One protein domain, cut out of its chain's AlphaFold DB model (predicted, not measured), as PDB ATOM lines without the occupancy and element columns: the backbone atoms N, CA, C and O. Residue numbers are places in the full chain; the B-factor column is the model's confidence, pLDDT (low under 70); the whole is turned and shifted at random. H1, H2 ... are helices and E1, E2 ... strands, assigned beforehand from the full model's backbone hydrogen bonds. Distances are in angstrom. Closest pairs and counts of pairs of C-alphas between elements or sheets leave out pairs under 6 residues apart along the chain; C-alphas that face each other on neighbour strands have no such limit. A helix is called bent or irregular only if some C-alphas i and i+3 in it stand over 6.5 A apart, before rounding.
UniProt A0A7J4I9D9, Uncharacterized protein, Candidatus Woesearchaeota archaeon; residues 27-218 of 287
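Overview. This is residues 27 to 218 of the 287 residues of an uncharacterized protein of Candidatus Woesearchaeota archaeon (UniProt A0A7J4I9D9). The chain is wound in stacked turns, a solenoid whose one wall is the parallel sheet in the order E1 E3 E4 E6 E8 E9, while E2, E5, E7 and short unnamed pairings line another wall. Four helices make a head that caps the E1 end: H3 and H4 meet E1, H1 packs on H3, and H2 packs on H4. At the other end, residues 204 to 218 fold back, with residues 209 to 210 pairing antiparallel with residues 202 to 203 of E9. The printed part has 192 residues, with four named helices followed by nine named strands; the class is mixed, and under half of the residues are in named elements. It is compact, with a radius of gyration of the C-alphas of 16.7 A and spans of 50 by 34 by 32 A.

Arrangement. Look first at the large sheet: edge strand E1, residues 106 to 109, then E3, 126 to 129, E4, 145 to 148, E6, 162 to 166, E8, 180 to 184, and edge strand E9, 198 to 203. Within hydrogen-bond range you will find N 107 and O 126 at 2.9 A, N 127 and O 145 at 2.9 A, N 146 and O 163 at 2.8 A, N 164 and O 181 at 2.8 A, and N 201 and O 182 at 2.8 A. E5, residues 152 to 155, and E7, 170 to 173, are parallel neighbours, with N 155 and O 172 at 3.0 A. E2, residues 112 to 114, pairs with no named strand, but pairs parallel with residues 134 to 135. H3, residues 73 to 82, is on the large sheet at the sheet's level, with C-alphas 73 and 107 closest at 4.6 A. H4, residues 92 to 101, only grazes it with residues 95 to 100. H2, residues 50 to 68, touches H4 at a steep tilt of 46 degrees, the same way; the C-alphas of Val 58 and Ala 97 are closest at 5.3 A. H2 is irregular, with C-alphas 63 and 66 at 8.0 A, and has a kink of 58 degrees near residue 62. H1, residues 27 to 40, forms a hairpin with H2, whose residues 56 to 64 alone touch it; the C-alphas of Thr 33 and Leu 60 are closest at 5.9 A. With residues 27 to 31 alone H1 touches H3, about perpendicular at 73 degrees; C-alphas 27 and 79 are closest at 4.8 A. In H3 and H4 every O i to N i+4 pair is within hydrogen-bond range, against 9 of 10 in H1 and 9 of 15 in H2.

Along the chain. Find C-alpha 106 at (253.718, 203.986, 192.455), where E1 begins, and C-alpha 203 at (233.502, 217.311, 202.130), where E9 ends after 16.5 A. H1 begins at C-alpha 27, (261.157, 199.290, 177.819), and measures 20.4 A; H2 measures 24.0 A.

Size, cuts and confidence. The C-alphas of Asp 28 and Lys 208 are the two farthest apart, at 51.0 A. The printed part has no cut, and the links E2 to E3, E3 to E4 and E8 to E9 are long. The mean pLDDT of the printed part is 73.2; look for values under 70 at residues 70, 72, 86 to 89, 167 to 168 and 174 to 218.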
ATOM      1  N   ALA A  27     262.029 198.771 178.871       84.75
ATOM      2  CA  ALA A  27     261.157 199.290 177.819       84.75
ATOM      3  C   ALA A  27     260.824 198.220 176.771       84.75
ATOM      4  O   ALA A  27     259.663 198.083 176.386       84.75
ATOM      5  N   ASP A  28     261.812 197.422 176.365       84.00
ATOM      6  CA  ASP A  28     261.632 196.346 175.386       84.00
ATOM      7  C   ASP A  28     260.802 195.200 175.976       84.00
ATOM      8  O   ASP A  28     259.908 194.661 175.314       84.00
ATOM      9  N   VAL A  29     261.022 194.883 177.254       85.25
ATOM     10  CA  VAL A  29     260.217 193.920 178.018       85.25
ATOM     11  C   VAL A  29     258.762 194.379 178.109       85.25
ATOM     12  O   VAL A  29     257.837 193.619 177.804       85.25
ATOM     13  N   LEU A  30     258.534 195.640 178.486       84.94
ATOM     14  CA  LEU A  30     257.192 196.206 178.589       84.94
ATOM     15  C   LEU A  30     256.489 196.250 177.222       84.94
ATOM     16  O   LEU A  30     255.307 195.918 177.126       84.94
ATOM     17  N   ALA A  31     257.205 196.619 176.158       83.94
ATOM     18  CA  ALA A  31     256.682 196.618 174.794       83.94
ATOM     19  C   ALA A  31     256.285 195.207 174.336       83.94
ATOM     20  O   ALA A  31     255.187 195.010 173.813       83.94
ATOM     21  N   SER A  32     257.147 194.219 174.581       83.12
ATOM     22  CA  SER A  32     256.944 192.828 174.161       83.12
ATOM     23  C   SER A  32     255.778 192.174 174.898       83.12
ATOM     24  O   SER A  32     254.880 191.608 174.272       83.12
ATOM     25  N   THR A  33     255.728 192.313 176.224       86.12
ATOM     26  CA  THR A  33     254.617 191.802 177.046       86.12
ATOM     27  C   THR A  33     253.290 192.447 176.658       86.12
ATOM     28  O   THR A  33     252.277 191.757 176.522       86.12
ATOM     29  N   PHE A  34     253.289 193.755 176.392       85.25
ATOM     30  CA  PHE A  34     252.097 194.453 175.933       85.25
ATOM     31  C   PHE A  34     251.660 194.044 174.517       85.25
ATOM     32  O   PHE A  34     250.460 193.980 174.238       85.25
ATOM     33  N   ALA A  35     252.597 193.751 173.612       83.75
ATOM     34  CA  ALA A  35     252.277 193.265 172.271       83.75
ATOM     35  C   ALA A  35     251.543 191.916 172.325       83.75
ATOM     36  O   ALA A  35     250.516 191.757 171.664       83.75
ATOM     37  N   VAL A  36     252.007 190.991 173.173       84.25
ATOM     38  CA  VAL A  36     251.331 189.704 173.410       84.25
ATOM     39  C   VAL A  36     249.961 189.923 174.050       84.25
ATOM     40  O   VAL A  36     248.963 189.394 173.565       84.25
ATOM     41  N   TRP A  37     249.883 190.776 175.075       86.00
ATOM     42  CA  TRP A  37     248.625 191.144 175.732       86.00
ATOM     43  C   TRP A  37     247.568 191.656 174.746       86.00
ATOM     44  O   TRP A  37     246.401 191.276 174.800       86.00
ATOM     45  N   ARG A  38     247.967 192.510 173.801       83.25
ATOM     46  CA  ARG A  38     247.054 193.034 172.781       83.25
ATOM     47  C   ARG A  38     246.512 191.967 171.836       83.25
ATOM     48  O   ARG A  38     245.441 192.187 171.284       83.25
ATOM     49  N   GLY A  39     247.230 190.864 171.640       78.31
ATOM     50  CA  GLY A  39     246.764 189.737 170.832       78.31
ATOM     51  C   GLY A  39     245.652 188.926 171.502       78.31
ATOM     52  O   GLY A  39     244.876 188.285 170.804       78.31
ATOM     53  N   VAL A  40     245.552 188.980 172.835       79.12
ATOM     54  CA  VAL A  40     244.551 188.231 173.619       79.12
ATOM     55  C   VAL A  40     243.396 189.099 174.122       79.12
ATOM     56  O   VAL A  40     242.437 188.582 174.690       79.12
ATOM     57  N   LEU A  41     243.469 190.420 173.931       79.69
ATOM     58  CA  LEU A  41     242.453 191.346 174.415       79.69
ATOM     59  C   LEU A  41     241.210 191.319 173.504       79.69
ATOM     60  O   LEU A  41     241.327 191.655 172.323       79.69
ATOM     61  N   PRO A  42     240.015 190.993 174.027       76.06
ATOM     62  CA  PRO A  42     238.787 191.071 173.247       76.06
ATOM     63  C   PRO A  42     238.413 192.529 172.948       76.06
ATOM     64  O   PRO A  42     238.770 193.450 173.687       76.06
ATOM     65  N   GLU A  43     237.625 192.749 171.893       73.06
ATOM     66  CA  GLU A  43     237.146 194.088 171.512       73.06
ATOM     67  C   GLU A  43     236.294 194.755 172.602       73.06
ATOM     68  O   GLU A  43     236.231 195.983 172.700       73.06
ATOM     69  N   ARG A  44     235.627 193.947 173.431       76.00
ATOM     70  CA  ARG A  44     234.842 194.394 174.579       76.00
ATOM     71  C   ARG A  44     235.151 193.507 175.774       76.00
ATOM     72  O   ARG A  44     235.143 192.289 175.655       76.00
ATOM     73  N   ILE A  45     235.381 194.137 176.919       79.94
ATOM     74  CA  ILE A  45     235.581 193.455 178.199       79.94
ATOM     75  C   ILE A  45     234.243 193.471 178.935       79.94
ATOM     76  O   ILE A  45     233.763 194.549 179.301       79.94
ATOM     77  N   SER A  46     233.631 192.306 179.132       82.69
ATOM     78  CA  SER A  46     232.477 192.171 180.020       82.69
ATOM     79  C   SER A  46     232.929 192.021 181.476       82.69
ATOM     80  O   SER A  46     234.101 191.776 181.757       82.69
ATOM     81  N   ALA A  47     231.996 192.137 182.426       80.38
ATOM     82  CA  ALA A  47     232.300 191.935 183.844       80.38
ATOM     83  C   ALA A  47     232.838 190.520 184.149       80.38
ATOM     84  O   ALA A  47     233.661 190.371 185.049       80.38
ATOM     85  N   ALA A  48     232.404 189.501 183.395       85.25
ATOM     86  CA  ALA A  48     232.864 188.121 183.557       85.25
ATOM     87  C   ALA A  48     234.311 187.919 183.071       85.25
ATOM     88  O   ALA A  48     235.012 187.048 183.580       85.25
ATOM     89  N   ASP A  49     234.776 188.761 182.143       87.62
ATOM     90  CA  ASP A  49     236.108 188.645 181.544       87.62
ATOM     91  C   ASP A  49     237.197 189.334 182.374       87.62
ATOM     92  O   ASP A  49     238.380 189.080 182.164       87.62
ATOM     93  N   VAL A  50     236.825 190.205 183.323       89.62
ATOM     94  CA  VAL A  50     237.772 191.034 184.091       89.62
ATOM     95  C   VAL A  50     238.823 190.189 184.811       89.62
ATOM     96  O   VAL A  50     240.015 190.464 184.683       89.62
ATOM     97  N   GLU A  51     238.397 189.164 185.554       92.62
ATOM     98  CA  GLU A  51     239.317 188.322 186.324       92.62
ATOM     99  C   GLU A  51     240.191 187.434 185.420       92.62
ATOM    100  O   GLU A  51     241.411 187.503 185.570       92.62
ATOM    101  N   PRO A  52     239.645 186.657 184.459       90.50
ATOM    102  CA  PRO A  52     240.471 185.882 183.533       90.50
ATOM    103  C   PRO A  52     241.498 186.735 182.783       90.50
ATOM    104  O   PRO A  52     242.676 186.388 182.744       90.50
ATOM    105  N   LEU A  53     241.084 187.890 182.249       90.81
ATOM    106  CA  LEU A  53     241.987 188.797 181.541       90.81
ATOM    107  C   LEU A  53     243.056 189.362 182.477       90.81
ATOM    108  O   LEU A  53     244.222 189.432 182.101       90.81
ATOM    109  N   TYR A  54     242.706 189.731 183.710       93.81
ATOM    110  CA  TYR A  54     243.714 190.152 184.679       93.81
ATOM    111  C   TYR A  54     244.743 189.045 184.945       93.81
ATOM    112  O   TYR A  54     245.938 189.324 184.925       93.81
ATOM    113  N   GLN A  55     244.315 187.790 185.114       92.44
ATOM    114  CA  GLN A  55     245.234 186.663 185.311       92.44
ATOM    115  C   GLN A  55     246.157 186.437 184.106       92.44
ATOM    116  O   GLN A  55     247.338 186.146 184.289       92.44
ATOM    117  N   GLU A  56     245.671 186.626 182.879       89.19
ATOM    118  CA  GLU A  56     246.531 186.591 181.690       89.19
ATOM    119  C   GLU A  56     247.567 187.725 181.695       89.19
ATOM    120  O   GLU A  56     248.745 187.484 181.431       89.19
ATOM    121  N   ALA A  57     247.186 188.946 182.087       90.56
ATOM    122  CA  ALA A  57     248.150 190.038 182.246       90.56
ATOM    123  C   ALA A  57     249.205 189.713 183.317       90.56
ATOM    124  O   ALA A  57     250.396 189.932 183.100       90.56
ATOM    125  N   VAL A  58     248.786 189.141 184.450       91.75
ATOM    126  CA  VAL A  58     249.684 188.694 185.526       91.75
ATOM    127  C   VAL A  58     250.689 187.665 185.008       91.75
ATOM    128  O   VAL A  58     251.882 187.812 185.273       91.75
ATOM    129  N   LYS A  59     250.252 186.657 184.241       88.81
ATOM    130  CA  LYS A  59     251.141 185.637 183.655       88.81
ATOM    131  C   LYS A  59     252.201 186.243 182.737       88.81
ATOM    132  O   LYS A  59     253.341 185.790 182.757       88.81
ATOM    133  N   LEU A  60     251.838 187.263 181.959       86.19
ATOM    134  CA  LEU A  60     252.761 187.943 181.047       86.19
ATOM    135  C   LEU A  60     253.772 188.830 181.782       86.19
ATOM    136  O   LEU A  60     254.923 188.915 181.366       86.19
ATOM    137  N   VAL A  61     253.350 189.493 182.860       88.44
ATOM    138  CA  VAL A  61     254.164 190.486 183.581       88.44
ATOM    139  C   VAL A  61     255.062 189.850 184.642       88.44
ATOM    140  O   VAL A  61     256.215 190.251 184.788       88.44
ATOM    141  N   SER A  62     254.554 188.869 185.393       87.50
ATOM    142  CA  SER A  62     255.232 188.308 186.577       87.50
ATOM    143  C   SER A  62     256.662 187.806 186.332       87.50
ATOM    144  O   SER A  62     257.505 188.034 187.202       87.50
ATOM    145  N   PRO A  63     256.998 187.178 185.182       85.00
ATOM    146  CA  PRO A  63     258.372 186.755 184.901       85.00
ATOM    147  C   PRO A  63     259.394 187.901 184.940       85.00
ATOM    148  O   PRO A  63     260.562 187.669 185.240       85.00
ATOM    149  N   TYR A  64     258.946 189.136 184.707       82.06
ATOM    150  CA  TYR A  64     259.786 190.327 184.614       82.06
ATOM    151  C   TYR A  64     259.666 191.247 185.836       82.06
ATOM    152  O   TYR A  64     260.074 192.405 185.793       82.06
ATOM    153  N   ALA A  65     259.122 190.751 186.954       82.62
ATOM    154  CA  ALA A  65     258.893 191.533 188.173       82.62
ATOM    155  C   ALA A  65     260.136 192.292 188.672       82.62
ATOM    156  O   ALA A  65     260.021 193.410 189.183       82.62
ATOM    157  N   ARG A  66     261.317 191.678 188.512       82.50
ATOM    158  CA  ARG A  66     262.609 192.240 188.925       82.50
ATOM    159  C   ARG A  66     263.042 193.427 188.070       82.50
ATOM    160  O   ARG A  66     263.677 194.326 188.610       82.50
ATOM    161  N   GLU A  67     262.656 193.462 186.795       83.31
ATOM    162  CA  GLU A  67     263.078 194.512 185.859       83.31
ATOM    163  C   GLU A  67     262.470 195.875 186.182       83.31
ATOM    164  O   GLU A  67     263.036 196.894 185.809       83.31
ATOM    165  N   PHE A  68     261.358 195.912 186.921       78.62
ATOM    166  CA  PHE A  68     260.716 197.154 187.370       78.62
ATOM    167  C   PHE A  68     260.900 197.413 188.873       78.62
ATOM    168  O   PHE A  68     260.255 198.293 189.444       78.62
ATOM    169  N   SER A  69     261.735 196.620 189.551       79.38
ATOM    170  CA  SER A  69     261.890 196.707 191.002       79.38
ATOM    171  C   SER A  69     262.586 197.995 191.426       79.38
ATOM    172  O   SER A  69     263.653 198.321 190.917       79.38
ATOM    173  N   GLY A  70     262.002 198.700 192.401       68.38
ATOM    174  CA  GLY A  70     262.552 199.952 192.925       68.38
ATOM    175  C   GLY A  70     262.374 201.157 191.999       68.38
ATOM    176  O   GLY A  70     262.857 202.234 192.334       68.38
ATOM    177  N   MET A  71     261.679 200.999 190.865       72.88
ATOM    178  CA  MET A  71     261.351 202.127 189.999       72.88
ATOM    179  C   MET A  71     260.306 203.032 190.648       72.88
ATOM    180  O   MET A  71     259.309 202.568 191.205       72.88
ATOM    181  N   GLY A  72     260.497 204.340 190.509       68.06
ATOM    182  CA  GLY A  72     259.484 205.340 190.825       68.06
ATOM    183  C   GLY A  72     258.505 205.577 189.670       68.06
ATOM    184  O   GLY A  72     258.750 205.226 188.516       68.06
ATOM    185  N   ALA A  73     257.408 206.287 189.951       70.94
ATOM    186  CA  ALA A  73     256.390 206.612 188.945       70.94
ATOM    187  C   ALA A  73     256.945 207.377 187.722       70.94
ATOM    188  O   ALA A  73     256.487 207.164 186.599       70.94
ATOM    189  N   LYS A  74     257.930 208.265 187.927       71.50
ATOM    190  CA  LYS A  74     258.568 209.039 186.844       71.50
ATOM    191  C   LYS A  74     259.430 208.163 185.934       71.50
ATOM    192  O   LYS A  74     259.372 208.317 184.720       71.50
ATOM    193  N   GLU A  75     260.205 207.254 186.519       74.44
ATOM    194  CA  GLU A  75     261.077 206.333 185.781       74.44
ATOM    195  C   GLU A  75     260.246 205.349 184.964       74.44
ATOM    196  O   GLU A  75     260.489 205.168 183.773       74.44
ATOM    197  N   PHE A  76     259.190 204.795 185.566       82.06
ATOM    198  CA  PHE A  76     258.250 203.943 184.846       82.06
ATOM    199  C   PHE A  76     257.582 204.675 183.673       82.06
ATOM    200  O   PHE A  76     257.403 204.100 182.599       82.06
ATOM    201  N   GLU A  77     257.226 205.952 183.842       80.75
ATOM    202  CA  GLU A  77     256.655 206.736 182.746       80.75
ATOM    203  C   GLU A  77     257.629 206.889 181.573       80.75
ATOM    204  O   GLU A  77     257.199 206.814 180.420       80.75
ATOM    205  N   GLU A  78     258.919 207.064 181.851       83.25
ATOM    206  CA  GLU A  78     259.956 207.140 180.824       83.25
ATOM    207  C   GLU A  78     260.117 205.803 180.091       83.25
ATOM    208  O   GLU A  78     260.016 205.760 178.864       83.25
ATOM    209  N   VAL A  79     260.219 204.692 180.828       84.56
ATOM    210  CA  VAL A  79     260.240 203.329 180.265       84.56
ATOM    211  C   VAL A  79     259.037 203.094 179.347       84.56
ATOM    212  O   VAL A  79     259.167 202.628 178.215       84.56
ATOM    213  N   ARG A  80     257.838 203.471 179.797       84.69
ATOM    214  CA  ARG A  80     256.599 203.307 179.030       84.69
ATOM    215  C   ARG A  80     256.542 204.200 177.785       84.69
ATOM    216  O   ARG A  80     255.921 203.816 176.791       84.69
ATOM    217  N   ARG A  81     257.152 205.391 177.812       82.25
ATOM    218  CA  ARG A  81     257.295 206.251 176.623       82.25
ATOM    219  C   ARG A  81     258.240 205.626 175.606       82.25
ATOM    220  O   ARG A  81     257.877 205.555 174.434       82.25
ATOM    221  N   GLN A  82     259.388 205.129 176.060       82.38
ATOM    222  CA  GLN A  82     260.378 204.451 175.220       82.38
ATOM    223  C   GLN A  82     259.821 203.174 174.590       82.38
ATOM    224  O   GLN A  82     260.060 202.918 173.416       82.38
ATOM    225  N   ALA A  83     258.972 202.443 175.315       79.56
ATOM    226  CA  ALA A  83     258.257 201.275 174.806       79.56
ATOM    227  C   ALA A  83     257.271 201.595 173.657       79.56
ATOM    228  O   ALA A  83     256.653 200.689 173.103       79.56
ATOM    229  N   THR A  84     257.084 202.870 173.280       77.38
ATOM    230  CA  THR A  84     256.178 203.343 172.209       77.38
ATOM    231  C   THR A  84     254.739 202.836 172.335       77.38
ATOM    232  O   THR A  84     254.004 202.676 171.357       77.38
ATOM    233  N   LEU A  85     254.289 202.614 173.571       70.06
ATOM    234  CA  LEU A  85     252.940 202.136 173.826       70.06
ATOM    235  C   LEU A  85     251.920 203.233 173.504       70.06
ATOM    236  O   LEU A  85     251.825 204.239 174.217       70.06
ATOM    237  N   SER A  86     251.141 203.024 172.436       65.62
ATOM    238  CA  SER A  86     250.076 203.942 172.020       65.62
ATOM    239  C   SER A  86     249.116 204.216 173.190       65.62
ATOM    240  O   SER A  86     248.435 203.287 173.635       65.62
ATOM    241  N   PRO A  87     249.024 205.464 173.695       57.59
ATOM    242  CA  PRO A  87     248.275 205.778 174.913       57.59
ATOM    243  C   PRO A  87     246.789 205.411 174.858       57.59
ATOM    244  O   PRO A  87     246.206 205.120 175.894       57.59
ATOM    245  N   SER A  88     246.184 205.401 173.666       57.88
ATOM    246  CA  SER A  88     244.757 205.123 173.458       57.88
ATOM    247  C   SER A  88     244.390 203.638 173.498       57.88
ATOM    248  O   SER A  88     243.211 203.303 173.435       57.88
ATOM    249  N   ARG A  89     245.375 202.731 173.569       64.38
ATOM    250  CA  ARG A  89     245.144 201.277 173.505       64.38
ATOM    251  C   ARG A  89     245.634 200.511 174.729       64.38
ATOM    252  O   ARG A  89     245.524 199.287 174.753       64.38
ATOM    253  N   ILE A  90     246.201 201.189 175.727       73.25
ATOM    254  CA  ILE A  90     246.723 200.508 176.912       73.25
ATOM    255  C   ILE A  90     245.567 200.146 177.847       73.25
ATOM    256  O   ILE A  90     244.854 201.014 178.344       73.25
ATOM    257  N   SER A  91     245.392 198.846 178.091       86.19
ATOM    258  CA  SER A  91     244.368 198.333 179.005       86.19
ATOM    259  C   SER A  91     244.718 198.636 180.464       86.19
ATOM    260  O   SER A  91     245.864 198.464 180.886       86.19
ATOM    261  N   GLY A  92     243.717 199.025 181.259       91.56
ATOM    262  CA  GLY A  92     243.896 199.278 182.690       91.56
ATOM    263  C   GLY A  92     244.196 198.009 183.474       91.56
ATOM    264  O   GLY A  92     244.955 198.075 184.436       91.56
ATOM    265  N   LEU A  93     243.707 196.848 183.023       93.25
ATOM    266  CA  LEU A  93     244.039 195.553 183.628       93.25
ATOM    267  C   LEU A  93     245.529 195.237 183.490       93.25
ATOM    268  O   LEU A  93     246.156 194.824 184.461       93.25
ATOM    269  N   PHE A  94     246.109 195.514 182.319       92.62
ATOM    270  CA  PHE A  94     247.538 195.325 182.083       92.62
ATOM    271  C   PHE A  94     248.380 196.244 182.974       92.62
ATOM    272  O   PHE A  94     249.273 195.775 183.669       92.62
ATOM    273  N   LEU A  95     248.053 197.541 183.028       93.31
ATOM    274  CA  LEU A  95     248.757 198.483 183.908       93.31
ATOM    275  C   LEU A  95     248.604 198.131 185.392       93.31
ATOM    276  O   LEU A  95     249.545 198.306 186.160       93.31
ATOM    277  N   SER A  96     247.444 197.606 185.790       95.62
ATOM    278  CA  SER A  96     247.223 197.114 187.153       95.62
ATOM    279  C   SER A  96     248.114 195.912 187.456       95.62
ATOM    280  O   SER A  96     248.736 195.876 188.512       95.62
ATOM    281  N   ALA A  97     248.236 194.961 186.524       94.62
ATOM    282  CA  ALA A  97     249.129 193.814 186.676       94.62
ATOM    283  C   ALA A  97     250.599 194.253 186.762       94.62
ATOM    284  O   ALA A  97     251.322 193.772 187.627       94.62
ATOM    285  N   VAL A  98     251.024 195.223 185.945       92.44
ATOM    286  CA  VAL A  98     252.364 195.833 186.049       92.44
ATOM    287  C   VAL A  98     252.593 196.431 187.433       92.44
ATOM    288  O   VAL A  98     253.608 196.144 188.059       92.44
ATOM    289  N   LEU A  99     251.648 197.210 187.955       91.12
ATOM    290  CA  LEU A  99     251.792 197.820 189.276       91.12
ATOM    291  C   LEU A  99     251.812 196.779 190.411       91.12
ATOM    292  O   LEU A  99     252.581 196.914 191.359       91.12
ATOM    293  N   ASN A 100     250.994 195.731 190.314       92.12
ATOM    294  CA  ASN A 100     250.819 194.742 191.379       92.12
ATOM    295  C   ASN A 100     251.882 193.644 191.393       92.12
ATOM    296  O   ASN A 100     252.302 193.221 192.466       92.12
ATOM    297  N   CYS A 101     252.296 193.159 190.224       88.94
ATOM    298  CA  CYS A 101     253.153 191.978 190.102       88.94
ATOM    299  C   CYS A 101     254.639 192.315 190.020       88.94
ATOM    300  O   CYS A 101     255.468 191.410 190.021       88.94
ATOM    301  N   THR A 102     254.983 193.598 189.944       82.25
ATOM    302  CA  THR A 102     256.368 194.061 189.912       82.25
ATOM    303  C   THR A 102     256.729 194.803 191.198       82.25
ATOM    304  O   THR A 102     255.871 195.100 192.036       82.25
ATOM    305  N   GLY A 103     258.010 195.136 191.366       72.88
ATOM    306  CA  GLY A 103     258.457 195.983 192.473       72.88
ATOM    307  C   GLY A 103     258.141 197.479 192.308       72.88
ATOM    308  O   GLY A 103     258.616 198.265 193.117       72.88
ATOM    309  N   LEU A 104     257.350 197.885 191.303       76.44
ATOM    310  CA  LEU A 104     256.903 199.271 191.121       76.44
ATOM    311  C   LEU A 104     255.985 199.691 192.274       76.44
ATOM    312  O   LEU A 104     254.923 199.103 192.463       76.44
ATOM    313  N   GLU A 105     256.357 200.709 193.041       77.31
ATOM    314  CA  GLU A 105     255.570 201.139 194.209       77.31
ATOM    315  C   GLU A 105     254.437 202.099 193.838       77.31
ATOM    316  O   GLU A 105     253.370 202.083 194.454       77.31
ATOM    317  N   ALA A 106     254.646 202.925 192.811       77.31
ATOM    318  CA  ALA A 106     253.718 203.986 192.455       77.31
ATOM    319  C   ALA A 106     253.565 204.169 190.944       77.31
ATOM    320  O   ALA A 106     254.525 204.071 190.182       77.31
ATOM    321  N   MET A 107     252.359 204.546 190.522       81.19
ATOM    322  CA  MET A 107     252.058 204.969 189.157       81.19
ATOM    323  C   MET A 107     251.255 206.269 189.189       81.19
ATOM    324  O   MET A 107     250.208 206.331 189.827       81.19
ATOM    325  N   ALA A 108     251.726 207.304 188.493       81.44
ATOM    326  CA  ALA A 108     251.084 208.618 188.465       81.44
ATOM    327  C   ALA A 108     251.013 209.157 187.034       81.44
ATOM    328  O   ALA A 108     252.051 209.299 186.386       81.44
ATOM    329  N   ARG A 109     249.807 209.431 186.511       81.38
ATOM    330  CA  ARG A 109     249.656 209.804 185.094       81.38
ATOM    331  C   ARG A 109     248.308 210.438 184.735       81.38
ATOM    332  O   ARG A 109     247.317 210.259 185.436       81.38
ATOM    333  N   VAL A 110     248.277 211.094 183.570       81.31
ATOM    334  CA  VAL A 110     247.064 211.353 182.780       81.31
ATOM    335  C   VAL A 110     246.733 210.126 181.921       81.31
ATOM    336  O   VAL A 110     247.431 209.838 180.942       81.31
ATOM    337  N   PHE A 111     245.692 209.381 182.286       84.25
ATOM    338  CA  PHE A 111     245.259 208.166 181.582       84.25
ATOM    339  C   PHE A 111     244.173 208.487 180.554       84.25
ATOM    340  O   PHE A 111     243.245 209.219 180.871       84.25
ATOM    341  N   ASN A 112     244.244 207.931 179.343       83.06
ATOM    342  CA  ASN A 112     243.268 208.212 178.286       83.06
ATOM    343  C   ASN A 112     242.485 206.951 177.897       83.06
ATOM    344  O   ASN A 112     243.083 205.982 177.437       83.06
ATOM    345  N   MET A 113     241.160 206.971 178.068       81.06
ATOM    346  CA  MET A 113     240.240 205.868 177.737       81.06
ATOM    347  C   MET A 113     240.587 204.527 178.399       81.06
ATOM    348  O   MET A 113     240.316 203.457 177.853       81.06
ATOM    349  N   VAL A 114     241.140 204.566 179.610       85.62
ATOM    350  CA  VAL A 114     241.552 203.358 180.333       85.62
ATOM    351  C   VAL A 114     240.405 202.850 181.211       85.62
ATOM    352  O   VAL A 114     239.823 203.591 182.003       85.62
ATOM    353  N   SER A 115     240.068 201.565 181.094       88.81
ATOM    354  CA  SER A 115     239.064 200.904 181.943       88.81
ATOM    355  C   SER A 115     239.715 199.897 182.890       88.81
ATOM    356  O   SER A 115     240.686 199.247 182.507       88.81
ATOM    357  N   HIS A 116     239.145 199.739 184.090       92.06
ATOM    358  CA  HIS A 116     239.581 198.801 185.139       92.06
ATOM    359  C   HIS A 116     241.020 199.039 185.631       92.06
ATOM    360  O   HIS A 116     241.796 198.104 185.811       92.06
ATOM    361  N   LEU A 117     241.393 200.306 185.820       94.06
ATOM    362  CA  LEU A 117     242.706 200.692 186.338       94.06
ATOM    363  C   LEU A 117     242.765 200.515 187.865       94.06
ATOM    364  O   LEU A 117     241.808 200.827 188.564       94.06
ATOM    365  N   GLY A 118     243.880 200.029 188.405       94.62
ATOM    366  CA  GLY A 118     243.999 199.721 189.834       94.62
ATOM    367  C   GLY A 118     243.151 198.521 190.272       94.62
ATOM    368  O   GLY A 118     242.733 198.461 191.426       94.62
ATOM    369  N   TYR A 119     242.856 197.586 189.362       95.56
ATOM    370  CA  TYR A 119     242.183 196.337 189.718       95.56
ATOM    371  C   TYR A 119     243.049 195.535 190.699       95.56
ATOM    372  O   TYR A 119     244.226 195.298 190.421       95.56
ATOM    373  N   ARG A 120     242.476 195.134 191.843       93.75
ATOM    374  CA  ARG A 120     243.171 194.414 192.930       93.75
ATOM    375  C   ARG A 120     244.481 195.070 193.365       93.75
ATOM    376  O   ARG A 120     245.458 194.379 193.639       93.75
ATOM    377  N   LEU A 121     244.519 196.402 193.380       92.62
ATOM    378  CA  LEU A 121     245.713 197.146 193.767       92.62
ATOM    379  C   LEU A 121     246.216 196.678 195.143       92.62
ATOM    380  O   LEU A 121     245.464 196.722 196.115       92.62
ATOM    381  N   GLY A 122     247.461 196.209 195.210       82.75
ATOM    382  CA  GLY A 122     248.038 195.635 196.427       82.75
ATOM    383  C   GLY A 122     248.293 196.658 197.537       82.75
ATOM    384  O   GLY A 122     248.401 197.861 197.293       82.75
ATOM    385  N   GLU A 123     248.434 196.170 198.769       79.38
ATOM    386  CA  GLU A 123     248.902 196.986 199.896       79.38
ATOM    387  C   GLU A 123     250.294 197.568 199.596       79.38
ATOM    388  O   GLU A 123     251.125 196.932 198.948       79.38
ATOM    389  N   GLY A 124     250.540 198.807 200.030       73.75
ATOM    390  CA  GLY A 124     251.793 199.524 199.753       73.75
ATOM    391  C   GLY A 124     251.927 200.075 198.329       73.75
ATOM    392  O   GLY A 124     252.888 200.786 198.056       73.75
ATOM    393  N   LYS A 125     250.971 199.803 197.428       80.56
ATOM    394  CA  LYS A 125     250.947 200.382 196.079       80.56
ATOM    395  C   LYS A 125     250.173 201.697 196.050       80.56
ATOM    396  O   LYS A 125     249.133 201.832 196.699       80.56
ATOM    397  N   LEU A 126     250.651 202.643 195.243       79.94
ATOM    398  CA  LEU A 126     250.030 203.948 195.031       79.94
ATOM    399  C   LEU A 126     249.641 204.151 193.562       79.94
ATOM    400  O   LEU A 126     250.467 204.041 192.657       79.94
ATOM    401  N   LEU A 127     248.392 204.538 193.330       87.06
ATOM    402  CA  LEU A 127     247.897 204.965 192.028       87.06
ATOM    403  C   LEU A 127     247.419 206.418 192.096       87.06
ATOM    404  O   LEU A 127     246.487 206.737 192.827       87.06
ATOM    405  N   VAL A 128     248.014 207.293 191.287       81.75
ATOM    406  CA  VAL A 128     247.618 208.701 191.170       81.75
ATOM    407  C   VAL A 128     247.075 208.972 189.770       81.75
ATOM    408  O   VAL A 128     247.794 208.919 188.770       81.75
ATOM    409  N   ILE A 129     245.789 209.293 189.696       84.31
ATOM    410  CA  ILE A 129     245.110 209.701 188.468       84.31
ATOM    411  C   ILE A 129     245.150 211.223 188.409       84.31
ATOM    412  O   ILE A 129     244.468 211.901 189.173       84.31
ATOM    413  N   LEU A 130     245.970 211.763 187.512       77.50
ATOM    414  CA  LEU A 130     246.150 213.206 187.378       77.50
ATOM    415  C   LEU A 130     244.945 213.859 186.677       77.50
ATOM    416  O   LEU A 130     244.262 213.187 185.888       77.50
ATOM    417  N   PRO A 131     244.697 215.161 186.914       78.56
ATOM    418  CA  PRO A 131     243.658 215.916 186.216       78.56
ATOM    419  C   PRO A 131     243.754 215.792 184.689       78.56
ATOM    420  O   PRO A 131     244.847 215.778 184.124       78.56
ATOM    421  N   GLY A 132     242.601 215.696 184.021       77.38
ATOM    422  CA  GLY A 132     242.509 215.495 182.568       77.38
ATOM    423  C   GLY A 132     242.538 214.026 182.132       77.38
ATOM    424  O   GLY A 132     242.481 213.737 180.939       77.38
ATOM    425  N   SER A 133     242.610 213.087 183.081       84.75
ATOM    426  CA  SER A 133     242.438 211.662 182.793       84.75
ATOM    427  C   SER A 133     240.994 211.329 182.421       84.75
ATOM    428  O   SER A 133     240.052 211.874 182.990       84.75
ATOM    429  N   TYR A 134     240.821 210.346 181.546       85.62
ATOM    430  CA  TYR A 134     239.542 209.737 181.220       85.62
ATOM    431  C   TYR A 134     239.603 208.240 181.538       85.62
ATOM    432  O   TYR A 134     240.095 207.437 180.736       85.62
ATOM    433  N   THR A 135     239.137 207.861 182.733       86.56
ATOM    434  CA  THR A 135     239.022 206.455 183.149       86.56
ATOM    435  C   THR A 135     237.595 206.116 183.574       86.56
ATOM    436  O   THR A 135     236.844 206.958 184.065       86.56
ATOM    437  N   ARG A 136     237.179 204.868 183.334       86.31
ATOM    438  CA  ARG A 136     235.787 204.450 183.585       86.31
ATOM    439  C   ARG A 136     235.600 203.733 184.919       86.31
ATOM    440  O   ARG A 136     234.673 204.040 185.658       86.31
ATOM    441  N   PHE A 137     236.477 202.780 185.215       89.44
ATOM    442  CA  PHE A 137     236.416 201.956 186.420       89.44
ATOM    443  C   PHE A 137     237.794 201.959 187.065       89.44
ATOM    444  O   PHE A 137     238.751 201.516 186.427       89.44
ATOM    445  N   THR A 138     237.889 202.462 188.292       92.94
ATOM    446  CA  THR A 138     239.157 202.560 189.020       92.94
ATOM    447  C   THR A 138     239.053 201.905 190.389       92.94
ATOM    448  O   THR A 138     238.061 202.101 191.084       92.94
ATOM    449  N   GLY A 139     240.085 201.169 190.802       92.56
ATOM    450  CA  GLY A 139     240.241 200.711 192.186       92.56
ATOM    451  C   GLY A 139     239.343 199.552 192.596       92.56
ATOM    452  O   GLY A 139     239.089 199.372 193.781       92.56
ATOM    453  N   LEU A 140     238.841 198.779 191.633       91.81
ATOM    454  CA  LEU A 140     237.992 197.624 191.910       91.81
ATOM    455  C   LEU A 140     238.773 196.569 192.726       91.81
ATOM    456  O   LEU A 140     239.839 196.133 192.288       91.81
ATOM    457  N   TYR A 141     238.252 196.157 193.889       90.00
ATOM    458  CA  TYR A 141     238.912 195.229 194.833       90.00
ATOM    459  C   TYR A 141     240.284 195.689 195.359       90.00
ATOM    460  O   TYR A 141     241.141 194.864 195.678       90.00
ATOM    461  N   SER A 142     240.522 196.999 195.421       89.69
ATOM    462  CA  SER A 142     241.791 197.569 195.885       89.69
ATOM    463  C   SER A 142     242.039 197.344 197.387       89.69
ATOM    464  O   SER A 142     241.105 197.238 198.178       89.69
ATOM    465  N   ARG A 143     243.316 197.298 197.772       83.94
ATOM    466  CA  ARG A 143     243.835 197.480 199.139       83.94
ATOM    467  C   ARG A 143     244.895 198.586 199.228       83.94
ATOM    468  O   ARG A 143     245.396 198.884 200.311       83.94
ATOM    469  N   GLY A 144     245.281 199.154 198.088       79.06
ATOM    470  CA  GLY A 144     246.304 200.185 197.985       79.06
ATOM    471  C   GLY A 144     245.755 201.594 198.179       79.06
ATOM    472  O   GLY A 144     244.604 201.810 198.571       79.06
ATOM    473  N   ILE A 145     246.604 202.573 197.876       80.38
ATOM    474  CA  ILE A 145     246.258 203.990 197.935       80.38
ATOM    475  C   ILE A 145     245.896 204.467 196.530       80.38
ATOM    476  O   ILE A 145     246.675 204.287 195.593       80.38
ATOM    477  N   ILE A 146     244.734 205.100 196.377       87.81
ATOM    478  CA  ILE A 146     244.316 205.718 195.119       87.81
ATOM    479  C   ILE A 146     244.004 207.185 195.361       87.81
ATOM    480  O   ILE A 146     243.183 207.530 196.208       87.81
ATOM    481  N   VAL A 147     244.643 208.048 194.578       80.31
ATOM    482  CA  VAL A 147     244.387 209.486 194.561       80.31
ATOM    483  C   VAL A 147     243.834 209.853 193.191       80.31
ATOM    484  O   VAL A 147     244.531 209.744 192.183       80.31
ATOM    485  N   ASN A 148     242.576 210.277 193.142       82.50
ATOM    486  CA  ASN A 148     241.899 210.673 191.921       82.50
ATOM    487  C   ASN A 148     241.752 212.193 191.816       82.50
ATOM    488  O   ASN A 148     241.009 212.803 192.578       82.50
ATOM    489  N   GLY A 149     242.409 212.788 190.826       76.31
ATOM    490  CA  GLY A 149     242.285 214.197 190.458       76.31
ATOM    491  C   GLY A 149     241.428 214.462 189.218       76.31
ATOM    492  O   GLY A 149     241.423 215.596 188.747       76.31
ATOM    493  N   SER A 150     240.749 213.456 188.649       81.12
ATOM    494  CA  SER A 150     239.992 213.602 187.397       81.12
ATOM    495  C   SER A 150     238.535 213.159 187.505       81.12
ATOM    496  O   SER A 150     238.136 212.502 188.464       81.12
ATOM    497  N   ASP A 151     237.739 213.503 186.498       80.19
ATOM    498  CA  ASP A 151     236.336 213.110 186.419       80.19
ATOM    499  C   ASP A 151     236.228 211.652 185.946       80.19
ATOM    500  O   ASP A 151     236.645 211.322 184.832       80.19
ATOM    501  N   LEU A 152     235.686 210.769 186.791       80.25
ATOM    502  CA  LEU A 152     235.552 209.338 186.495       80.25
ATOM    503  C   LEU A 152     234.110 208.866 186.663       80.25
ATOM    504  O   LEU A 152     233.308 209.450 187.385       80.25
ATOM    505  N   TYR A 153     233.778 207.741 186.038       82.94
ATOM    506  CA  TYR A 153     232.464 207.136 186.244       82.94
ATOM    507  C   TYR A 153     232.378 206.423 187.604       82.94
ATOM    508  O   TYR A 153     231.458 206.683 188.377       82.94
ATOM    509  N   LYS A 154     233.340 205.549 187.928       85.81
ATOM    510  CA  LYS A 154     233.323 204.748 189.161       85.81
ATOM    511  C   LYS A 154     234.716 204.608 189.780       85.81
ATOM    512  O   LYS A 154     235.667 204.236 189.084       85.81
ATOM    513  N   LEU A 155     234.810 204.838 191.089       87.19
ATOM    514  CA  LEU A 155     236.035 204.722 191.886       87.19
ATOM    515  C   LEU A 155     235.819 203.837 193.123       87.19
ATOM    516  O   LEU A 155     234.815 203.981 193.819       87.19
ATOM    517  N   ALA A 156     236.800 202.977 193.406       82.50
ATOM    518  CA  ALA A 156     236.916 202.176 194.624       82.50
ATOM    519  C   ALA A 156     235.724 201.232 194.886       82.50
ATOM    520  O   ALA A 156     235.312 201.016 196.024       82.50
ATOM    521  N   ASP A 157     235.161 200.647 193.829       83.62
ATOM    522  CA  ASP A 157     234.087 199.658 193.958       83.62
ATOM    523  C   ASP A 157     234.607 198.358 194.599       83.62
ATOM    524  O   ASP A 157     235.670 197.861 194.226       83.62
ATOM    525  N   LYS A 158     233.866 197.796 195.560       81.38
ATOM    526  CA  LYS A 158     234.232 196.567 196.297       81.38
ATOM    527  C   LYS A 158     235.652 196.580 196.869       81.38
ATOM    528  O   LYS A 158     236.346 195.568 196.820       81.38
ATOM    529  N   THR A 159     236.103 197.726 197.359       77.62
ATOM    530  CA  THR A 159     237.455 197.885 197.909       77.62
ATOM    531  C   THR A 159     237.581 197.089 199.203       77.62
ATOM    532  O   THR A 159     236.678 197.096 200.035       77.62
ATOM    533  N   LEU A 160     238.698 196.382 199.353       76.06
ATOM    534  CA  LEU A 160     238.965 195.471 200.467       76.06
ATOM    535  C   LEU A 160     239.811 196.129 201.577       76.06
ATOM    536  O   LEU A 160     240.042 195.514 202.616       76.06
ATOM    537  N   GLY A 161     240.336 197.334 201.328       71.06
ATOM    538  CA  GLY A 161     241.107 198.130 202.282       71.06
ATOM    539  C   GLY A 161     241.808 199.340 201.648       71.06
ATOM    540  O   GLY A 161     241.602 199.682 200.482       71.06
ATOM    541  N   GLY A 162     242.707 199.966 202.405       73.50
ATOM    542  CA  GLY A 162     243.582 201.029 201.897       73.50
ATOM    543  C   GLY A 162     242.974 202.427 201.988       73.50
ATOM    544  O   GLY A 162     242.148 202.707 202.857       73.50
ATOM    545  N   THR A 163     243.423 203.341 201.125       74.88
ATOM    546  CA  THR A 163     243.005 204.753 201.167       74.88
ATOM    547  C   THR A 163     242.588 205.266 199.804       74.88
ATOM    548  O   THR A 163     243.341 205.163 198.842       74.88
ATOM    549  N   GLN A 164     241.408 205.872 199.737       78.12
ATOM    550  CA  GLN A 164     240.812 206.383 198.511       78.12
ATOM    551  C   GLN A 164     240.568 207.881 198.676       78.12
ATOM    552  O   GLN A 164     239.779 208.293 199.520       78.12
ATOM    553  N   ILE A 165     241.256 208.704 197.891       72.31
ATOM    554  CA  ILE A 165     241.136 210.163 197.941       72.31
ATOM    555  C   ILE A 165     240.615 210.645 196.597       72.31
ATOM    556  O   ILE A 165     241.260 210.447 195.571       72.31
ATOM    557  N   ASN A 166     239.454 211.287 196.595       74.88
ATOM    558  CA  ASN A 166     238.824 211.824 195.403       74.88
ATOM    559  C   ASN A 166     238.732 213.352 195.448       74.88
ATOM    560  O   ASN A 166     238.073 213.919 196.318       74.88
ATOM    561  N   TYR A 167     239.328 213.990 194.444       68.44
ATOM    562  CA  TYR A 167     239.250 215.424 194.171       68.44
ATOM    563  C   TYR A 167     238.462 215.747 192.886       68.44
ATOM    564  O   TYR A 167     238.153 216.912 192.638       68.44
ATOM    565  N   GLY A 168     238.154 214.750 192.046       67.31
ATOM    566  CA  GLY A 168     237.405 214.914 190.792       67.31
ATOM    567  C   GLY A 168     235.903 214.640 190.928       67.31
ATOM    568  O   GLY A 168     235.425 214.284 192.004       67.31
ATOM    569  N   ARG A 169     235.125 214.803 189.850       70.88
ATOM    570  CA  ARG A 169     233.696 214.431 189.844       70.88
ATOM    571  C   ARG A 169     233.533 212.926 189.634       70.88
ATOM    572  O   ARG A 169     234.243 212.331 188.827       70.88
ATOM    573  N   LEU A 170     232.569 212.321 190.326       72.88
ATOM    574  CA  LEU A 170     232.261 210.894 190.219       72.88
ATOM    575  C   LEU A 170     230.758 210.647 190.107       72.88
ATOM    576  O   LEU A 170     229.973 211.399 190.685       72.88
ATOM    577  N   ASN A 171     230.379 209.560 189.426       71.25
ATOM    578  CA  ASN A 171     229.014 209.031 189.502       71.25
ATOM    579  C   ASN A 171     228.870 208.030 190.652       71.25
ATOM    580  O   ASN A 171     227.843 208.020 191.316       71.25
ATOM    581  N   PHE A 172     229.895 207.205 190.882       73.88
ATOM    582  CA  PHE A 172     229.904 206.196 191.937       73.88
ATOM    583  C   PHE A 172     231.233 206.212 192.685       73.88
ATOM    584  O   PHE A 172     232.300 206.046 192.085       73.88
ATOM    585  N   PHE A 173     231.163 206.366 194.002       73.62
ATOM    586  CA  PHE A 173     232.317 206.330 194.890       73.62
ATOM    587  C   PHE A 173     232.089 205.269 195.957       73.62
ATOM    588  O   PHE A 173     231.055 205.289 196.615       73.62
ATOM    589  N   CYS A 174     233.045 204.353 196.119       69.12
ATOM    590  CA  CYS A 174     233.105 203.461 197.276       69.12
ATOM    591  C   CYS A 174     231.829 202.633 197.542       69.12
ATOM    592  O   CYS A 174     231.445 202.450 198.692       69.12
ATOM    593  N   MET A 175     231.170 202.110 196.497       64.44
ATOM    594  CA  MET A 175     229.844 201.472 196.645       64.44
ATOM    595  C   MET A 175     229.819 200.258 197.593       64.44
ATOM    596  O   MET A 175     228.774 199.917 198.140       64.44
ATOM    597  N   VAL A 176     230.960 199.587 197.773       66.69
ATOM    598  CA  VAL A 176     231.150 198.505 198.746       66.69
ATOM    599  C   VAL A 176     232.576 198.622 199.272       66.69
ATOM    600  O   VAL A 176     233.522 198.611 198.481       66.69
ATOM    601  N   LEU A 177     232.725 198.744 200.587       61.94
ATOM    602  CA  LEU A 177     234.014 198.884 201.256       61.94
ATOM    603  C   LEU A 177     234.127 197.888 202.400       61.94
ATOM    604  O   LEU A 177     233.160 197.671 203.127       61.94
ATOM    605  N   GLU A 178     235.338 197.386 202.593       60.97
ATOM    606  CA  GLU A 178     235.793 196.752 203.823       60.97
ATOM    607  C   GLU A 178     237.068 197.471 204.281       60.97
ATOM    608  O   GLU A 178     237.947 197.746 203.463       60.97
ATOM    609  N   ASN A 179     237.181 197.810 205.569       57.03
ATOM    610  CA  ASN A 179     238.413 198.312 206.206       57.03
ATOM    611  C   ASN A 179     239.136 199.452 205.447       57.03
ATOM    612  O   ASN A 179     240.366 199.535 205.449       57.03
ATOM    613  N   THR A 180     238.385 200.317 204.763       60.81
ATOM    614  CA  THR A 180     238.926 201.352 203.868       60.81
ATOM    615  C   THR A 180     238.759 202.744 204.478       60.81
ATOM    616  O   THR A 180     237.773 203.012 205.168       60.81
ATOM    617  N   MET A 181     239.719 203.635 204.211       61.47
ATOM    618  CA  MET A 181     239.588 205.073 204.449       61.47
ATOM    619  C   MET A 181     239.240 205.792 203.146       61.47
ATOM    620  O   MET A 181     239.978 205.676 202.165       61.47
ATOM    621  N   SER A 182     238.165 206.573 203.151       64.62
ATOM    622  CA  SER A 182     237.665 207.244 201.948       64.62
ATOM    623  C   SER A 182     237.474 208.738 202.180       64.62
ATOM    624  O   SER A 182     236.831 209.145 203.141       64.62
ATOM    625  N   ILE A 183     238.035 209.556 201.292       63.00
ATOM    626  CA  ILE A 183     237.952 211.018 201.315       63.00
ATOM    627  C   ILE A 183     237.379 211.476 199.977       63.00
ATOM    628  O   ILE A 183     237.940 211.157 198.929       63.00
ATOM    629  N   ASN A 184     236.300 212.253 200.002       65.81
ATOM    630  CA  ASN A 184     235.713 212.841 198.797       65.81
ATOM    631  C   ASN A 184     235.532 214.353 198.964       65.81
ATOM    632  O   ASN A 184     234.797 214.780 199.848       65.81
ATOM    633  N   SER A 185     236.187 215.158 198.119       56.34
ATOM    634  CA  SER A 185     236.190 216.625 198.228       56.34
ATOM    635  C   SER A 185     235.355 217.354 197.167       56.34
ATOM    636  O   SER A 185     235.294 218.584 197.177       56.34
ATOM    637  N   ARG A 186     234.772 216.638 196.198       56.38
ATOM    638  CA  ARG A 186     233.904 217.208 195.155       56.38
ATOM    639  C   ARG A 186     232.750 216.254 194.864       56.38
ATOM    640  O   ARG A 186     232.920 215.241 194.192       56.38
ATOM    641  N   THR A 187     231.556 216.602 195.329       51.19
ATOM    642  CA  THR A 187     230.321 215.862 195.050       51.19
ATOM    643  C   THR A 187     229.502 216.551 193.960       51.19
ATOM    644  O   THR A 187     229.394 217.773 193.926       51.19
ATOM    645  N   ASN A 188     228.937 215.749 193.052       40.03
ATOM    646  CA  ASN A 188     227.811 216.143 192.196       40.03
ATOM    647  C   ASN A 188     226.745 215.030 192.058       40.03
ATOM    648  O   ASN A 188     225.712 215.305 191.460       40.03
ATOM    649  N   TYR A 189     226.951 213.812 192.592       43.06
ATOM    650  CA  TYR A 189     226.018 212.677 192.451       43.06
ATOM    651  C   TYR A 189     226.091 211.674 193.622       43.06
ATOM    652  O   TYR A 189     226.953 211.787 194.494       43.06
ATOM    653  N   SER A 190     225.142 210.729 193.631       38.91
ATOM    654  CA  SER A 190     224.796 209.763 194.685       38.91
ATOM    655  C   SER A 190     225.963 208.904 195.183       38.91
ATOM    656  O   SER A 190     226.534 208.112 194.434       38.91
ATOM    657  N   ILE A 191     226.244 208.990 196.482       47.00
ATOM    658  CA  ILE A 191     227.001 207.969 197.207       47.00
ATOM    659  C   ILE A 191     225.984 206.875 197.575       47.00
ATOM    660  O   ILE A 191     225.132 207.076 198.437       47.00
ATOM    661  N   GLU A 192     225.982 205.756 196.849       37.28
ATOM    662  CA  GLU A 192     225.131 204.606 197.183       37.28
ATOM    663  C   GLU A 192     225.845 203.741 198.231       37.28
ATOM    664  O   GLU A 192     226.876 203.131 197.949       37.28
ATOM    665  N   HIS A 193     225.307 203.722 199.454       40.50
ATOM    666  CA  HIS A 193     225.916 203.066 200.610       40.50
ATOM    667  C   HIS A 193     225.375 201.643 200.815       40.50
ATOM    668  O   HIS A 193     224.194 201.458 201.109       40.50
ATOM    669  N   ILE A 194     226.255 200.640 200.788       32.56
ATOM    670  CA  ILE A 194     226.020 199.344 201.445       32.56
ATOM    671  C   ILE A 194     227.218 199.095 202.372       32.56
ATOM    672  O   ILE A 194     228.265 198.605 201.954       32.56
ATOM    673  N   SER A 195     227.084 199.523 203.631       40.31
ATOM    674  CA  SER A 195     228.163 199.507 204.629       40.31
ATOM    675  C   SER A 195     228.405 198.111 205.210       40.31
ATOM    676  O   SER A 195     227.484 197.480 205.735       40.31
ATOM    677  N   ARG A 196     229.677 197.690 205.193       37.03
ATOM    678  CA  ARG A 196     230.285 196.775 206.168       37.03
ATOM    679  C   ARG A 196     231.699 197.280 206.511       37.03
ATOM    680  O   ARG A 196     232.675 196.835 205.928       37.03
ATOM    681  N   SER A 197     231.803 198.178 207.498       36.06
ATOM    682  CA  SER A 197     233.039 198.651 208.172       36.06
ATOM    683  C   SER A 197     234.038 199.518 207.359       36.06
ATOM    684  O   SER A 197     234.656 199.060 206.402       36.06
ATOM    685  N   GLY A 198     234.261 200.774 207.789       39.75
ATOM    686  CA  GLY A 198     235.260 201.713 207.233       39.75
ATOM    687  C   GLY A 198     235.121 203.149 207.777       39.75
ATOM    688  O   GLY A 198     234.087 203.480 208.349       39.75
ATOM    689  N   LEU A 199     236.152 203.997 207.623       40.12
ATOM    690  CA  LEU A 199     236.108 205.433 207.974       40.12
ATOM    691  C   LEU A 199     235.914 206.263 206.697       40.12
ATOM    692  O   LEU A 199     236.754 206.220 205.798       40.12
ATOM    693  N   GLU A 200     234.850 207.060 206.635       45.47
ATOM    694  CA  GLU A 200     234.538 207.918 205.487       45.47
ATOM    695  C   GLU A 200     234.530 209.399 205.896       45.47
ATOM    696  O   GLU A 200     234.051 209.761 206.969       45.47
ATOM    697  N   LEU A 201     235.086 210.267 205.050       40.12
ATOM    698  CA  LEU A 201     235.045 211.719 205.197       40.12
ATOM    699  C   LEU A 201     234.541 212.344 203.891       40.12
ATOM    700  O   LEU A 201     235.219 212.300 202.860       40.12
ATOM    701  N   ILE A 202     233.355 212.948 203.942       44.91
ATOM    702  CA  ILE A 202     232.723 213.621 202.804       44.91
ATOM    703  C   ILE A 202     232.824 215.130 203.036       44.91
ATOM    704  O   ILE A 202     232.367 215.653 204.048       44.91
ATOM    705  N   MET A 203     233.439 215.851 202.105       35.31
ATOM    706  CA  MET A 203     233.502 217.311 202.130       35.31
ATOM    707  C   MET A 203     232.711 217.856 200.946       35.31
ATOM    708  O   MET A 203     233.085 217.642 199.790       35.31
ATOM    709  N   ASN A 204     231.614 218.564 201.232       38.50
ATOM    710  CA  ASN A 204     230.785 219.162 200.194       38.50
ATOM    711  C   ASN A 204     231.351 220.520 199.729       38.50
ATOM    712  O   ASN A 204     231.894 221.289 200.530       38.50
ATOM    713  N   PRO A 205     231.208 220.845 198.430       35.94
ATOM    714  CA  PRO A 205     231.717 222.085 197.842       35.94
ATOM    715  C   PRO A 205     230.966 223.356 198.280       35.94
ATOM    716  O   PRO A 205     231.406 224.453 197.945       35.94
ATOM    717  N   ASP A 206     229.870 223.248 199.039       38.31
ATOM    718  CA  ASP A 206     229.140 224.381 199.627       38.31
ATOM    719  C   ASP A 206     229.715 224.839 200.984       38.31
ATOM    720  O   ASP A 206     229.130 225.682 201.666       38.31
ATOM    721  N   GLY A 207     230.870 224.298 201.390       32.34
ATOM    722  CA  GLY A 207     231.529 224.644 202.650       32.34
ATOM    723  C   GLY A 207     230.845 224.055 203.885       32.34
ATOM    724  O   GLY A 207     231.314 224.278 205.004       32.34
ATOM    725  N   LYS A 208     229.776 223.266 203.716       30.22
ATOM    726  CA  LYS A 208     229.191 222.470 204.794       30.22
ATOM    727  C   LYS A 208     229.943 221.151 204.872       30.22
ATOM    728  O   LYS A 208     229.827 220.267 204.030       30.22
ATOM    729  N   SER A 209     230.804 221.066 205.877       31.53
ATOM    730  CA  SER A 209     231.530 219.841 206.187       31.53
ATOM    731  C   SER A 209     230.591 218.902 206.938       31.53
ATOM    732  O   SER A 209     230.384 219.090 208.134       31.53
ATOM    733  N   ASP A 210     230.047 217.899 206.257       30.34
ATOM    734  CA  ASP A 210     229.395 216.775 206.923       30.34
ATOM    735  C   ASP A 210     230.431 215.672 207.128       30.34
ATOM    736  O   ASP A 210     230.674 214.821 206.274       30.34
ATOM    737  N   ILE A 211     231.085 215.698 208.290       29.98
ATOM    738  CA  ILE A 211     231.941 214.589 208.704       29.98
ATOM    739  C   ILE A 211     231.027 213.441 209.152       29.98
ATOM    740  O   ILE A 211     230.583 213.396 210.299       29.98
ATOM    741  N   ALA A 212     230.725 212.517 208.241       31.47
ATOM    742  CA  ALA A 212     229.954 211.318 208.547       31.47
ATOM    743  C   ALA A 212     230.867 210.214 209.107       31.47
ATOM    744  O   ALA A 212     231.445 209.419 208.373       31.47
ATOM    745  N   PHE A 213     230.986 210.132 210.433       31.72
ATOM    746  CA  PHE A 213     231.639 208.993 211.082       31.72
ATOM    747  C   PHE A 213     230.697 207.781 211.117       31.72
ATOM    748  O   PHE A 213     229.877 207.656 212.026       31.72
ATOM    749  N   HIS A 214     230.833 206.850 210.175       30.08
ATOM    750  CA  HIS A 214     230.165 205.549 210.270       30.08
ATOM    751  C   HIS A 214     231.034 204.533 211.027       30.08
ATOM    752  O   HIS A 214     231.721 203.700 210.448       30.08
ATOM    753  N   TYR A 215     230.972 204.581 212.360       29.53
ATOM    754  CA  TYR A 215     231.462 203.500 213.220       29.53
ATOM    755  C   TYR A 215     230.389 202.411 213.318       29.53
ATOM    756  O   TYR A 215     229.484 202.518 214.144       29.53
ATOM    757  N   SER A 216     230.461 201.354 212.508       27.80
ATOM    758  CA  SER A 216     229.621 200.170 212.733       27.80
ATOM    759  C   SER A 216     230.448 198.886 212.815       27.80
ATOM    760  O   SER A 216     231.070 198.472 211.839       27.80
ATOM    761  N   GLU A 217     230.376 198.273 214.003       26.23
ATOM    762  CA  GLU A 217     230.592 196.848 214.321       26.23
ATOM    763  C   GLU A 217     232.004 196.297 214.603       26.23
ATOM    764  O   GLU A 217     232.138 195.091 214.772       26.23
ATOM    765  N   LEU A 218     233.033 197.126 214.826       27.00
ATOM    766  CA  LEU A 218     234.254 196.646 215.520       27.00
ATOM    767  C   LEU A 218     234.169 196.716 217.053       27.00
ATOM    768  O   LEU A 218     234.986 196.118 217.745       27.00
TER     769      LEU A 218